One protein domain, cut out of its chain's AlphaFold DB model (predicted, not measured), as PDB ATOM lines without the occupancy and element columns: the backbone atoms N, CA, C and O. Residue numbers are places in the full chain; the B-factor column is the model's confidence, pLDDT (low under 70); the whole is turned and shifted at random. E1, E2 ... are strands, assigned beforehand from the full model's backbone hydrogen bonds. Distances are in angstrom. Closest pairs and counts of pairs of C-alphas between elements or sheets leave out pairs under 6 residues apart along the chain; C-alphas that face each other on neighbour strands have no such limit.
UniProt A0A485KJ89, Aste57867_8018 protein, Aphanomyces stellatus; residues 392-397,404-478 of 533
ATOM      1  N   VAL A 392     193.143 101.667 205.640       82.56
ATOM      2  CA  VAL A 392     191.869 101.256 206.262       82.56
ATOM      3  C   VAL A 392     190.722 102.008 205.569       82.56
ATOM      4  O   VAL A 392     190.917 103.149 205.166       82.56
ATOM      5  N   LYS A 393     189.544 101.387 205.430       83.31
ATOM      6  CA  LYS A 393     188.345 101.904 204.730       83.31
ATOM      7  C   LYS A 393     188.474 102.062 203.215       83.31
ATOM      8  O   LYS A 393     187.568 102.564 202.556       83.31
ATOM      9  N   TYR A 394     189.581 101.615 202.635       85.44
ATOM     10  CA  TYR A 394     189.780 101.702 201.196       85.44
ATOM     11  C   TYR A 394     188.756 100.811 200.468       85.44
ATOM     12  O   TYR A 394     188.588  99.656 200.879       85.44
ATOM     13  N   PRO A 395     188.054 101.294 199.425       84.44
ATOM     14  CA  PRO A 395     186.977 100.533 198.813       84.44
ATOM     15  C   PRO A 395     187.555  99.341 198.055       84.44
ATOM     16  O   PRO A 395     188.544  99.470 197.333       84.44
ATOM     17  N   ALA A 396     186.940  98.171 198.208       84.38
ATOM     18  CA  ALA A 396     187.297  96.986 197.441       84.38
ATOM     19  C   ALA A 396     186.214  96.694 196.398       84.38
ATOM     20  O   ALA A 396     185.023  96.862 196.652       84.38
ATOM     21  N   GLY A 397     186.620  96.249 195.210       82.62
ATOM     22  CA  GLY A 397     185.696  96.077 194.090       82.62
ATOM     23  C   GLY A 397     186.149  95.037 193.076       82.62
ATOM     24  O   GLY A 397     187.260  94.513 193.146       82.62
ATOM     25  N   SER A 404     198.177  92.807 189.577       84.44
ATOM     26  CA  SER A 404     198.642  93.685 190.653       84.44
ATOM     27  C   SER A 404     198.597  93.015 192.027       84.44
ATOM     28  O   SER A 404     197.790  92.116 192.279       84.44
ATOM     29  N   SER A 405     199.426  93.499 192.953       84.19
ATOM     30  CA  SER A 405     199.475  93.028 194.344       84.19
ATOM     31  C   SER A 405     198.138  93.196 195.065       84.19
ATOM     32  O   SER A 405     197.758  92.338 195.858       84.19
ATOM     33  N   ARG A 406     197.368  94.230 194.704       85.50
ATOM     34  CA  ARG A 406     196.012  94.495 195.211       85.50
ATOM     35  C   ARG A 406     194.994  93.402 194.871       85.50
ATOM     36  O   ARG A 406     193.958  93.320 195.523       85.50
ATOM     37  N   GLN A 407     195.252  92.573 193.860       86.44
ATOM     38  CA  GLN A 407     194.338  91.509 193.426       86.44
ATOM     39  C   GLN A 407     194.697  90.126 193.971       86.44
ATOM     40  O   GLN A 407     193.997  89.148 193.702       86.44
ATOM     41  N   VAL A 408     195.783  90.017 194.739       87.12
ATOM     42  CA  VAL A 408     196.203  88.740 195.310       87.12
ATOM     43  C   VAL A 408     195.608  88.607 196.706       87.12
ATOM     44  O   VAL A 408     196.110  89.185 197.663       87.12
ATOM     45  N   VAL A 409     194.527  87.837 196.817       87.69
ATOM     46  CA  VAL A 409     193.781  87.627 198.065       87.69
ATOM     47  C   VAL A 409     193.778  86.141 198.409       87.69
ATOM     48  O   VAL A 409     193.525  85.308 197.538       87.69
ATOM     49  N   TYR A 410     194.041  85.788 199.668       88.25
ATOM     50  CA  TYR A 410     193.987  84.405 200.142       88.25
ATOM     51  C   TYR A 410     193.050  84.231 201.336       88.25
ATOM     52  O   TYR A 410     192.775  85.154 202.101       88.25
ATOM     53  N   ARG A 411     192.567  82.997 201.498       91.56
ATOM     54  CA  ARG A 411     191.788  82.576 202.661       91.56
ATOM     55  C   ARG A 411     192.721  82.337 203.850       91.56
ATOM     56  O   ARG A 411     193.618  81.500 203.760       91.56
ATOM     57  N   THR A 412     192.490  83.026 204.960       92.38
ATOM     58  CA  THR A 412     193.204  82.796 206.227       92.38
ATOM     59  C   THR A 412     192.666  81.558 206.962       92.38
ATOM     60  O   THR A 412     191.600  81.030 206.635       92.38
ATOM     61  N   GLN A 413     193.388  81.092 207.989       92.12
ATOM     62  CA  GLN A 413     192.960  79.953 208.821       92.12
ATOM     63  C   GLN A 413     191.634  80.212 209.554       92.12
ATOM     64  O   GLN A 413     190.850  79.286 209.745       92.12
ATOM     65  N   ASP A 414     191.360  81.467 209.918       92.44
ATOM     66  CA  ASP A 414     190.110  81.923 210.531       92.44
ATOM     67  C   ASP A 414     189.044  82.347 209.498       92.44
ATOM     68  O   ASP A 414     188.067  82.996 209.850       92.44
ATOM     69  N   ASN A 415     189.188  81.931 208.231       93.06
ATOM     70  CA  ASN A 415     188.223  82.144 207.145       93.06
ATOM     71  C   ASN A 415     187.971  83.613 206.758       93.06
ATOM     72  O   ASN A 415     186.869  83.969 206.338       93.06
ATOM     73  N   LYS A 416     188.993  84.461 206.829       93.06
ATOM     74  CA  LYS A 416     188.983  85.822 206.272       93.06
ATOM     75  C   LYS A 416     189.617  85.846 204.882       93.06
ATOM     76  O   LYS A 416     190.305  84.907 204.486       93.06
ATOM     77  N   LEU A 417     189.377  86.926 204.144       91.94
ATOM     78  CA  LEU A 417     189.985  87.199 202.841       91.94
ATOM     79  C   LEU A 417     191.095  88.240 203.008       91.94
ATOM     80  O   LEU A 417     190.811  89.434 203.006       91.94
ATOM     81  N   GLN A 418     192.340  87.797 203.177       92.94
ATOM     82  CA  GLN A 418     193.494  88.670 203.412       92.94
ATOM     83  C   GLN A 418     194.206  89.018 202.105       92.94
ATOM     84  O   GLN A 418     194.431  88.150 201.259       92.94
ATOM     85  N   VAL A 419     194.585  90.286 201.956       90.94
ATOM     86  CA  VAL A 419     195.393  90.765 200.832       90.94
ATOM     87  C   VAL A 419     196.845  90.369 201.062       90.94
ATOM     88  O   VAL A 419     197.392  90.579 202.148       90.94
ATOM     89  N   LYS A 420     197.463  89.771 200.044       88.44
ATOM     90  CA  LYS A 420     198.775  89.138 200.147       88.44
ATOM     91  C   LYS A 420     199.842  90.102 200.656       88.44
ATOM     92  O   LYS A 420     199.936  91.224 200.176       88.44
ATOM     93  N   ASP A 421     200.662  89.612 201.588       87.62
ATOM     94  CA  ASP A 421     201.790  90.334 202.188       87.62
ATOM     95  C   ASP A 421     201.373  91.630 202.921       87.62
ATOM     96  O   ASP A 421     202.179  92.538 203.105       87.62
ATOM     97  N   THR A 422     200.115  91.717 203.371       89.50
ATOM     98  CA  THR A 422     199.602  92.846 204.160       89.50
ATOM     99  C   THR A 422     198.771  92.377 205.349       89.50
ATOM    100  O   THR A 422     198.257  91.260 205.354       89.50
ATOM    101  N   ASP A 423     198.538  93.261 206.318       92.25
ATOM    102  CA  ASP A 423     197.639  92.999 207.451       92.25
ATOM    103  C   ASP A 423     196.165  93.328 207.144       92.25
ATOM    104  O   ASP A 423     195.342  93.381 208.062       92.25
ATOM    105  N   TYR A 424     195.820  93.584 205.876       93.44
ATOM    106  CA  TYR A 424     194.484  94.007 205.465       93.44
ATOM    107  C   TYR A 424     193.630  92.842 204.971       93.44
ATOM    108  O   TYR A 424     194.070  92.005 204.184       93.44
ATOM    109  N   CYS A 425     192.376  92.831 205.408       93.38
ATOM    110  CA  CYS A 425     191.345  91.904 204.983       93.38
ATOM    111  C   CYS A 425     190.226  92.658 204.263       93.38
ATOM    112  O   CYS A 425     189.880  93.779 204.632       93.38
ATOM    113  N   ILE A 426     189.649  92.011 203.254       91.62
ATOM    114  CA  ILE A 426     188.417  92.458 202.610       91.62
ATOM    115  C   ILE A 426     187.276  92.178 203.571       91.62
ATOM    116  O   ILE A 426     187.057  91.027 203.963       91.62
ATOM    117  N   ASP A 427     186.542  93.217 203.928       91.12
ATOM    118  CA  ASP A 427     185.445  93.153 204.873       91.12
ATOM    119  C   ASP A 427     184.157  93.706 204.271       91.12
ATOM    120  O   ASP A 427     184.181  94.513 203.345       91.12
ATOM    121  N   VAL A 428     183.030  93.270 204.824       89.38
ATOM    122  CA  VAL A 428     181.710  93.810 204.519       89.38
ATOM    123  C   VAL A 428     181.199  94.528 205.761       89.38
ATOM    124  O   VAL A 428     180.861  93.895 206.767       89.38
ATOM    125  N   VAL A 429     181.136  95.854 205.688       86.56
ATOM    126  CA  VAL A 429     180.658  96.712 206.777       86.56
ATOM    127  C   VAL A 429     179.297  97.303 206.424       86.56
ATOM    128  O   VAL A 429     178.970  97.476 205.251       86.56
ATOM    129  N   HIS A 430     178.488  97.573 207.445       83.62
ATOM    130  CA  HIS A 430     177.156  98.148 207.283       83.62
ATOM    131  C   HIS A 430     177.195  99.654 207.547       83.62
ATOM    132  O   HIS A 430     177.703 100.076 208.585       83.62
ATOM    133  N   GLU A 431     176.627 100.441 206.640       72.38
ATOM    134  CA  GLU A 431     176.455 101.890 206.742       72.38
ATOM    135  C   GLU A 431     174.988 102.290 206.537       72.38
ATOM    136  O   GLU A 431     174.139 101.456 206.218       72.38
ATOM    137  N   ALA A 432     174.686 103.583 206.701       57.69
ATOM    138  CA  ALA A 432     173.329 104.128 206.622       57.69
ATOM    139  C   ALA A 432     172.581 103.754 205.325       57.69
ATOM    140  O   ALA A 432     171.369 103.547 205.356       57.69
ATOM    141  N   PHE A 433     173.301 103.616 204.206       60.78
ATOM    142  CA  PHE A 433     172.732 103.310 202.888       60.78
ATOM    143  C   PHE A 433     172.880 101.839 202.465       60.78
ATOM    144  O   PHE A 433     172.444 101.467 201.376       60.78
ATOM    145  N   GLY A 434     173.450 100.979 203.317       72.19
ATOM    146  CA  GLY A 434     173.572  99.547 203.051       72.19
ATOM    147  C   GLY A 434     174.937  98.959 203.388       72.19
ATOM    148  O   GLY A 434     175.739  99.542 204.112       72.19
ATOM    149  N   ASP A 435     175.187  97.755 202.876       81.69
ATOM    150  CA  ASP A 435     176.468  97.078 203.064       81.69
ATOM    151  C   ASP A 435     177.467  97.540 201.999       81.69
ATOM    152  O   ASP A 435     177.158  97.508 200.806       81.69
ATOM    153  N   LYS A 436     178.685  97.882 202.419       82.12
ATOM    154  CA  LYS A 436     179.810  98.180 201.528       82.12
ATOM    155  C   LYS A 436     180.963  97.211 201.758       82.12
ATOM    156  O   LYS A 436     181.115  96.653 202.845       82.12
ATOM    157  N   VAL A 437     181.783  97.030 200.726       86.12
ATOM    158  CA  VAL A 437     183.008  96.231 200.809       86.12
ATOM    159  C   VAL A 437     184.208  97.166 200.929       86.12
ATOM    160  O   VAL A 437     184.455  97.983 200.042       86.12
ATOM    161  N   GLU A 438     184.967  97.041 202.012       89.12
ATOM    162  CA  GLU A 438     186.142  97.875 202.284       89.12
ATOM    163  C   GLU A 438     187.302  97.063 202.870       89.12
ATOM    164  O   GLU A 438     187.163  95.882 203.196       89.12
ATOM    165  N   LEU A 439     188.468  97.693 203.001       90.56
ATOM    166  CA  LEU A 439     189.613  97.113 203.694       90.56
ATOM    167  C   LEU A 439     189.605  97.438 205.184       90.56
ATOM    168  O   LEU A 439     189.562  98.598 205.588       90.56
ATOM    169  N   THR A 440     189.776  96.410 206.009       90.88
ATOM    170  CA  THR A 440     190.004  96.546 207.454       90.88
ATOM    171  C   THR A 440     191.288  95.824 207.830       90.88
ATOM    172  O   THR A 440     191.731  94.926 207.113       90.88
ATOM    173  N   LYS A 441     191.931  96.178 208.950       91.50
ATOM    174  CA  LYS A 441     192.999  95.304 209.451       91.50
ATOM    175  C   LYS A 441     192.374  93.982 209.884       91.50
ATOM    176  O   LYS A 441     191.411  93.985 210.649       91.50
ATOM    177  N   CYS A 442     192.958  92.860 209.472       91.94
ATOM    178  CA  CYS A 442     192.433  91.520 209.743       91.94
ATOM    179  C   CYS A 442     192.184  91.254 211.238       91.94
ATOM    180  O   CYS A 442     191.313  90.458 211.584       91.94
ATOM    181  N   ILE A 443     192.929  91.924 212.124       92.38
ATOM    182  CA  ILE A 443     192.771  91.835 213.583       92.38
ATOM    183  C   ILE A 443     191.521  92.547 214.125       92.38
ATOM    184  O   ILE A 443     191.071  92.209 215.214       92.38
ATOM    185  N   TYR A 444     190.972  93.527 213.402       90.75
ATOM    186  CA  TYR A 444     189.827  94.328 213.849       90.75
ATOM    187  C   TYR A 444     188.493  93.804 213.332       90.75
ATOM    188  O   TYR A 444     187.454  94.131 213.898       90.75
ATOM    189  N   THR A 445     188.509  92.967 212.297       88.50
ATOM    190  CA  THR A 445     187.290  92.344 211.796       88.50
ATOM    191  C   THR A 445     187.030  90.981 212.432       88.50
ATOM    192  O   THR A 445     187.903  90.110 212.497       88.50
ATOM    193  N   ALA A 446     185.795  90.798 212.898       88.94
ATOM    194  CA  ALA A 446     185.251  89.514 213.336       88.94
ATOM    195  C   ALA A 446     184.417  88.831 212.237       88.94
ATOM    196  O   ALA A 446     183.934  87.715 212.428       88.94
ATOM    197  N   ASN A 447     184.228  89.501 211.098       90.88
ATOM    198  CA  ASN A 447     183.520  88.947 209.960       90.88
ATOM    199  C   ASN A 447     184.356  87.822 209.340       90.88
ATOM    200  O   ASN A 447     185.560  87.955 209.121       90.88
ATOM    201  N   VAL A 448     183.695  86.702 209.059       91.56
ATOM    202  CA  VAL A 448     184.295  85.531 208.418       91.56
ATOM    203  C   VAL A 448     183.448  85.127 207.223       91.56
ATOM    204  O   VAL A 448     182.227  85.301 207.220       91.56
ATOM    205  N   TYR A 449     184.105  84.588 206.205       91.12
ATOM    206  CA  TYR A 449     183.462  84.116 204.992       91.12
ATOM    207  C   TYR A 449     183.238  82.608 205.062       91.12
ATOM    208  O   TYR A 449     184.097  81.834 205.487       91.12
ATOM    209  N   GLU A 450     182.081  82.165 204.593       90.62
ATOM    210  CA  GLU A 450     181.809  80.756 204.359       90.62
ATOM    211  C   GLU A 450     182.292  80.382 202.957       90.62
ATOM    212  O   GLU A 450     181.905  80.994 201.960       90.62
ATOM    213  N   PHE A 451     183.127  79.350 202.872       88.19
ATOM    214  CA  PHE A 451     183.647  78.834 201.611       88.19
ATOM    215  C   PHE A 451     182.991  77.492 201.319       88.19
ATOM    216  O   PHE A 451     183.164  76.525 202.063       88.19
ATOM    217  N   THR A 452     182.226  77.432 200.237       83.75
ATOM    218  CA  THR A 452     181.521  76.210 199.833       83.75
ATOM    219  C   THR A 452     182.422  75.282 199.014       83.75
ATOM    220  O   THR A 452     183.408  75.711 198.416       83.75
ATOM    221  N   ALA A 453     182.048  74.002 198.916       80.75
ATOM    222  CA  ALA A 453     182.732  73.029 198.057       80.75
ATOM    223  C   ALA A 453     182.670  73.385 196.556       80.75
ATOM    224  O   ALA A 453     183.467  72.887 195.767       80.75
ATOM    225  N   THR A 454     181.736  74.255 196.162       77.50
ATOM    226  CA  THR A 454     181.579  74.778 194.799       77.50
ATOM    227  C   THR A 454     182.332  76.094 194.572       77.50
ATOM    228  O   THR A 454     182.047  76.792 193.604       77.50
ATOM    229  N   ASN A 455     183.282  76.451 195.449       72.44
ATOM    230  CA  ASN A 455     184.058  77.700 195.413       72.44
ATOM    231  C   ASN A 455     183.216  78.989 195.504       72.44
ATOM    232  O   ASN A 455     183.699  80.068 195.167       72.44
ATOM    233  N   GLU A 456     181.967  78.915 195.977       79.31
ATOM    234  CA  GLU A 456     181.217  80.119 196.347       79.31
ATOM    235  C   GLU A 456     181.751  80.653 197.679       79.31
ATOM    236  O   GLU A 456     181.887  79.886 198.638       79.31
ATOM    237  N   ILE A 457     181.992  81.962 197.727       86.50
ATOM    238  CA  ILE A 457     182.297  82.715 198.941       86.50
ATOM    239  C   ILE A 457     180.988  83.347 199.418       86.50
ATOM    240  O   ILE A 457     180.305  84.016 198.638       86.50
ATOM    241  N   LYS A 458     180.607  83.131 200.678       87.31
ATOM    242  CA  LYS A 458     179.388  83.696 201.272       87.31
ATOM    243  C   LYS A 458     179.708  84.509 202.516       87.31
ATOM    244  O   LYS A 458     180.614  84.174 203.269       87.31
ATOM    245  N   PHE A 459     178.930  85.559 202.739       87.88
ATOM    246  CA  PHE A 459     178.978  86.399 203.927       87.88
ATOM    247  C   PHE A 459     177.551  86.658 204.417       87.88
ATOM    248  O   PHE A 459     176.739  87.215 203.679       87.88
ATOM    249  N   LYS A 460     177.220  86.220 205.641       86.94
ATOM    250  CA  LYS A 460     175.885  86.383 206.265       86.94
ATOM    251  C   LYS A 460     174.714  86.020 205.329       86.94
ATOM    252  O   LYS A 460     173.742  86.759 205.204       86.94
ATOM    253  N   GLY A 461     174.825  84.890 204.627       81.88
ATOM    254  CA  GLY A 461     173.805  84.412 203.684       81.88
ATOM    255  C   GLY A 461     173.791  85.103 202.310       81.88
ATOM    256  O   GLY A 461     173.037  84.676 201.438       81.88
ATOM    257  N   LYS A 462     174.637  86.114 202.075       80.94
ATOM    258  CA  LYS A 462     174.845  86.751 200.764       80.94
ATOM    259  C   LYS A 462     176.022  86.092 200.041       80.94
ATOM    260  O   LYS A 462     177.035  85.787 200.666       80.94
ATOM    261  N   CYS A 463     175.915  85.866 198.732       78.62
ATOM    262  CA  CYS A 463     177.008  85.306 197.929       78.62
ATOM    263  C   CYS A 463     177.879  86.415 197.331       78.62
ATOM    264  O   CYS A 463     177.377  87.248 196.581       78.62
ATOM    265  N   LEU A 464     179.192  86.343 197.548       76.00
ATOM    266  CA  LEU A 464     180.190  87.029 196.733       76.00
ATOM    267  C   LEU A 464     180.528  86.112 195.547       76.00
ATOM    268  O   LEU A 464     181.513  85.376 195.557       76.00
ATOM    269  N   SER A 465     179.636  86.071 194.555       66.56
ATOM    270  CA  SER A 465     179.767  85.189 193.393       66.56
ATOM    271  C   SER A 465     179.588  85.960 192.092       66.56
ATOM    272  O   SER A 465     178.542  86.557 191.846       66.56
ATOM    273  N   VAL A 466     180.585  85.873 191.214       59.91
ATOM    274  CA  VAL A 466     180.429  86.145 189.783       59.91
ATOM    275  C   VAL A 466     179.807  84.903 189.145       59.91
ATOM    276  O   VAL A 466     180.507  84.010 188.670       59.91
ATOM    277  N   ARG A 467     178.472  84.800 189.166       45.03
ATOM    278  CA  ARG A 467     177.737  83.763 188.420       45.03
ATOM    279  C   ARG A 467     177.786  84.063 186.919       45.03
ATOM    280  O   ARG A 467     176.797  84.465 186.322       45.03
ATOM    281  N   ASN A 468     178.947  83.865 186.305       44.28
ATOM    282  CA  ASN A 468     179.026  83.519 184.892       44.28
ATOM    283  C   ASN A 468     180.363  82.848 184.575       44.28
ATOM    284  O   ASN A 468     181.401  83.197 185.135       44.28
ATOM    285  N   GLN A 469     180.315  81.845 183.702       49.69
ATOM    286  CA  GLN A 469     181.479  81.080 183.263       49.69
ATOM    287  C   GLN A 469     182.576  82.029 182.743       49.69
ATOM    288  O   GLN A 469     182.332  82.820 181.840       49.69
ATOM    289  N   VAL A 470     183.773  81.933 183.334       56.94
ATOM    290  CA  VAL A 470     185.016  82.627 182.939       56.94
ATOM    291  C   VAL A 470     184.862  84.150 182.791       56.94
ATOM    292  O   VAL A 470     184.939  84.705 181.697       56.94
ATOM    293  N   THR A 471     184.684  84.859 183.908       64.56
ATOM    294  CA  THR A 471     184.876  86.319 183.914       64.56
ATOM    295  C   THR A 471     186.372  86.647 184.031       64.56
ATOM    296  O   THR A 471     187.100  85.978 184.758       64.56
ATOM    297  N   ASN A 472     186.849  87.677 183.321       72.81
ATOM    298  CA  ASN A 472     188.208  88.227 183.484       72.81
ATOM    299  C   ASN A 472     188.263  89.266 184.624       72.81
ATOM    300  O   ASN A 472     189.021  90.234 184.540       72.81
ATOM    301  N   LEU A 473     187.413  89.109 185.642       77.31
ATOM    302  CA  LEU A 473     187.296  90.036 186.762       77.31
ATOM    303  C   LEU A 473     187.942  89.430 188.007       77.31
ATOM    304  O   LEU A 473     187.728  88.263 188.330       77.31
ATOM    305  N   CYS A 474     188.709  90.249 188.711       80.19
ATOM    306  CA  CYS A 474     189.375  89.935 189.959       80.19
ATOM    307  C   CYS A 474     188.910  90.925 191.027       80.19
ATOM    308  O   CYS A 474     188.709  92.114 190.756       80.19
ATOM    309  N   VAL A 475     188.761  90.438 192.259       81.06
ATOM    310  CA  VAL A 475     188.561  91.325 193.405       81.06
ATOM    311  C   VAL A 475     189.857  92.095 193.632       81.06
ATOM    312  O   VAL A 475     190.926  91.498 193.715       81.06
ATOM    313  N   THR A 476     189.759  93.415 193.692       83.50
ATOM    314  CA  THR A 476     190.871  94.325 193.961       83.50
ATOM    315  C   THR A 476     190.654  94.955 195.327       83.50
ATOM    316  O   THR A 476     189.576  95.473 195.613       83.50
ATOM    317  N   ALA A 477     191.680  94.890 196.165       82.94
ATOM    318  CA  ALA A 477     191.785  95.633 197.406       82.94
ATOM    319  C   ALA A 477     192.203  97.076 197.094       82.94
ATOM    320  O   ALA A 477     193.361  97.318 196.759       82.94
ATOM    321  N   GLY A 478     191.268  98.024 197.155       82.00
ATOM    322  CA  GLY A 478     191.458  99.369 196.613       82.00
ATOM    323  C   GLY A 478     191.002  99.486 195.153       82.00
ATOM    324  O   GLY A 478     190.431  98.565 194.562       82.00
TER     325      GLY A 478
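Overview. This is residues 392 to 397 and 404 to 478 of the 533 residues of the protein "Aste57867_8018 protein" of Aphanomyces stellatus (UniProt A0A485KJ89). A curled sheet of four antiparallel strands, in the order E1 E2 E3 E4, is joined loosely by a small hairpin, E5 and E6, and by a lone strand, E7, whose end at Ala 477 comes near the sheet. The long hairpin of E3 and E4 bends along its way. The 81 printed residues have no named helix and seven strands, E1 to E7 along the chain; the class is all strand, though only 33 residues are in named elements. The whole is compact, radius of gyration of the C-alphas 12.4 A, spanning 33 by 30 by 25 A.

Arrangement. Start at residues 396 to 397, which pair antiparallel with 476 to 477 of E7, residues 473 to 477; E7 pairs with no named strand. Next come E1, residues 409 to 411, E2, 417 to 419, E3, 424 to 431, and E4, 434 to 441, a meander, each strand the antiparallel neighbour of the one before. Look for N 410 and O 418 at 2.9 A, N 426 and O 417 at 2.8 A, and N 427 and O 438 at 2.8 A. The hairpin of E5, 457 to 459, and E6, 462 to 464, has N 459 and O 462 at 2.8 A. The closest C-alphas of E4 and E7, Leu 439 and Ala 477, are 6.8 A apart; E5 and E7 are apart.

Along the chain. Find C-alpha 409 at (193.781, 87.627, 198.065), where E1 begins. E3 is 19.7 A long and bends by 54 degrees at residue 428; E4 is 20.9 A and bends by 57 degrees at 437. E7 runs 12.8 A to C-alpha 477 at (191.785, 95.633, 197.406).

Size, cuts and confidence. The C-alphas of Tyr 444 and Gln 469 are farthest apart, 34.4 A. Residues 398 to 403 are not printed, a gap of 13.6 A between C-alphas 397 and 404. The link from E4 to E5 is long, 15 residues. Confidence is under 70 at residues 432 to 433 and 465 to 471.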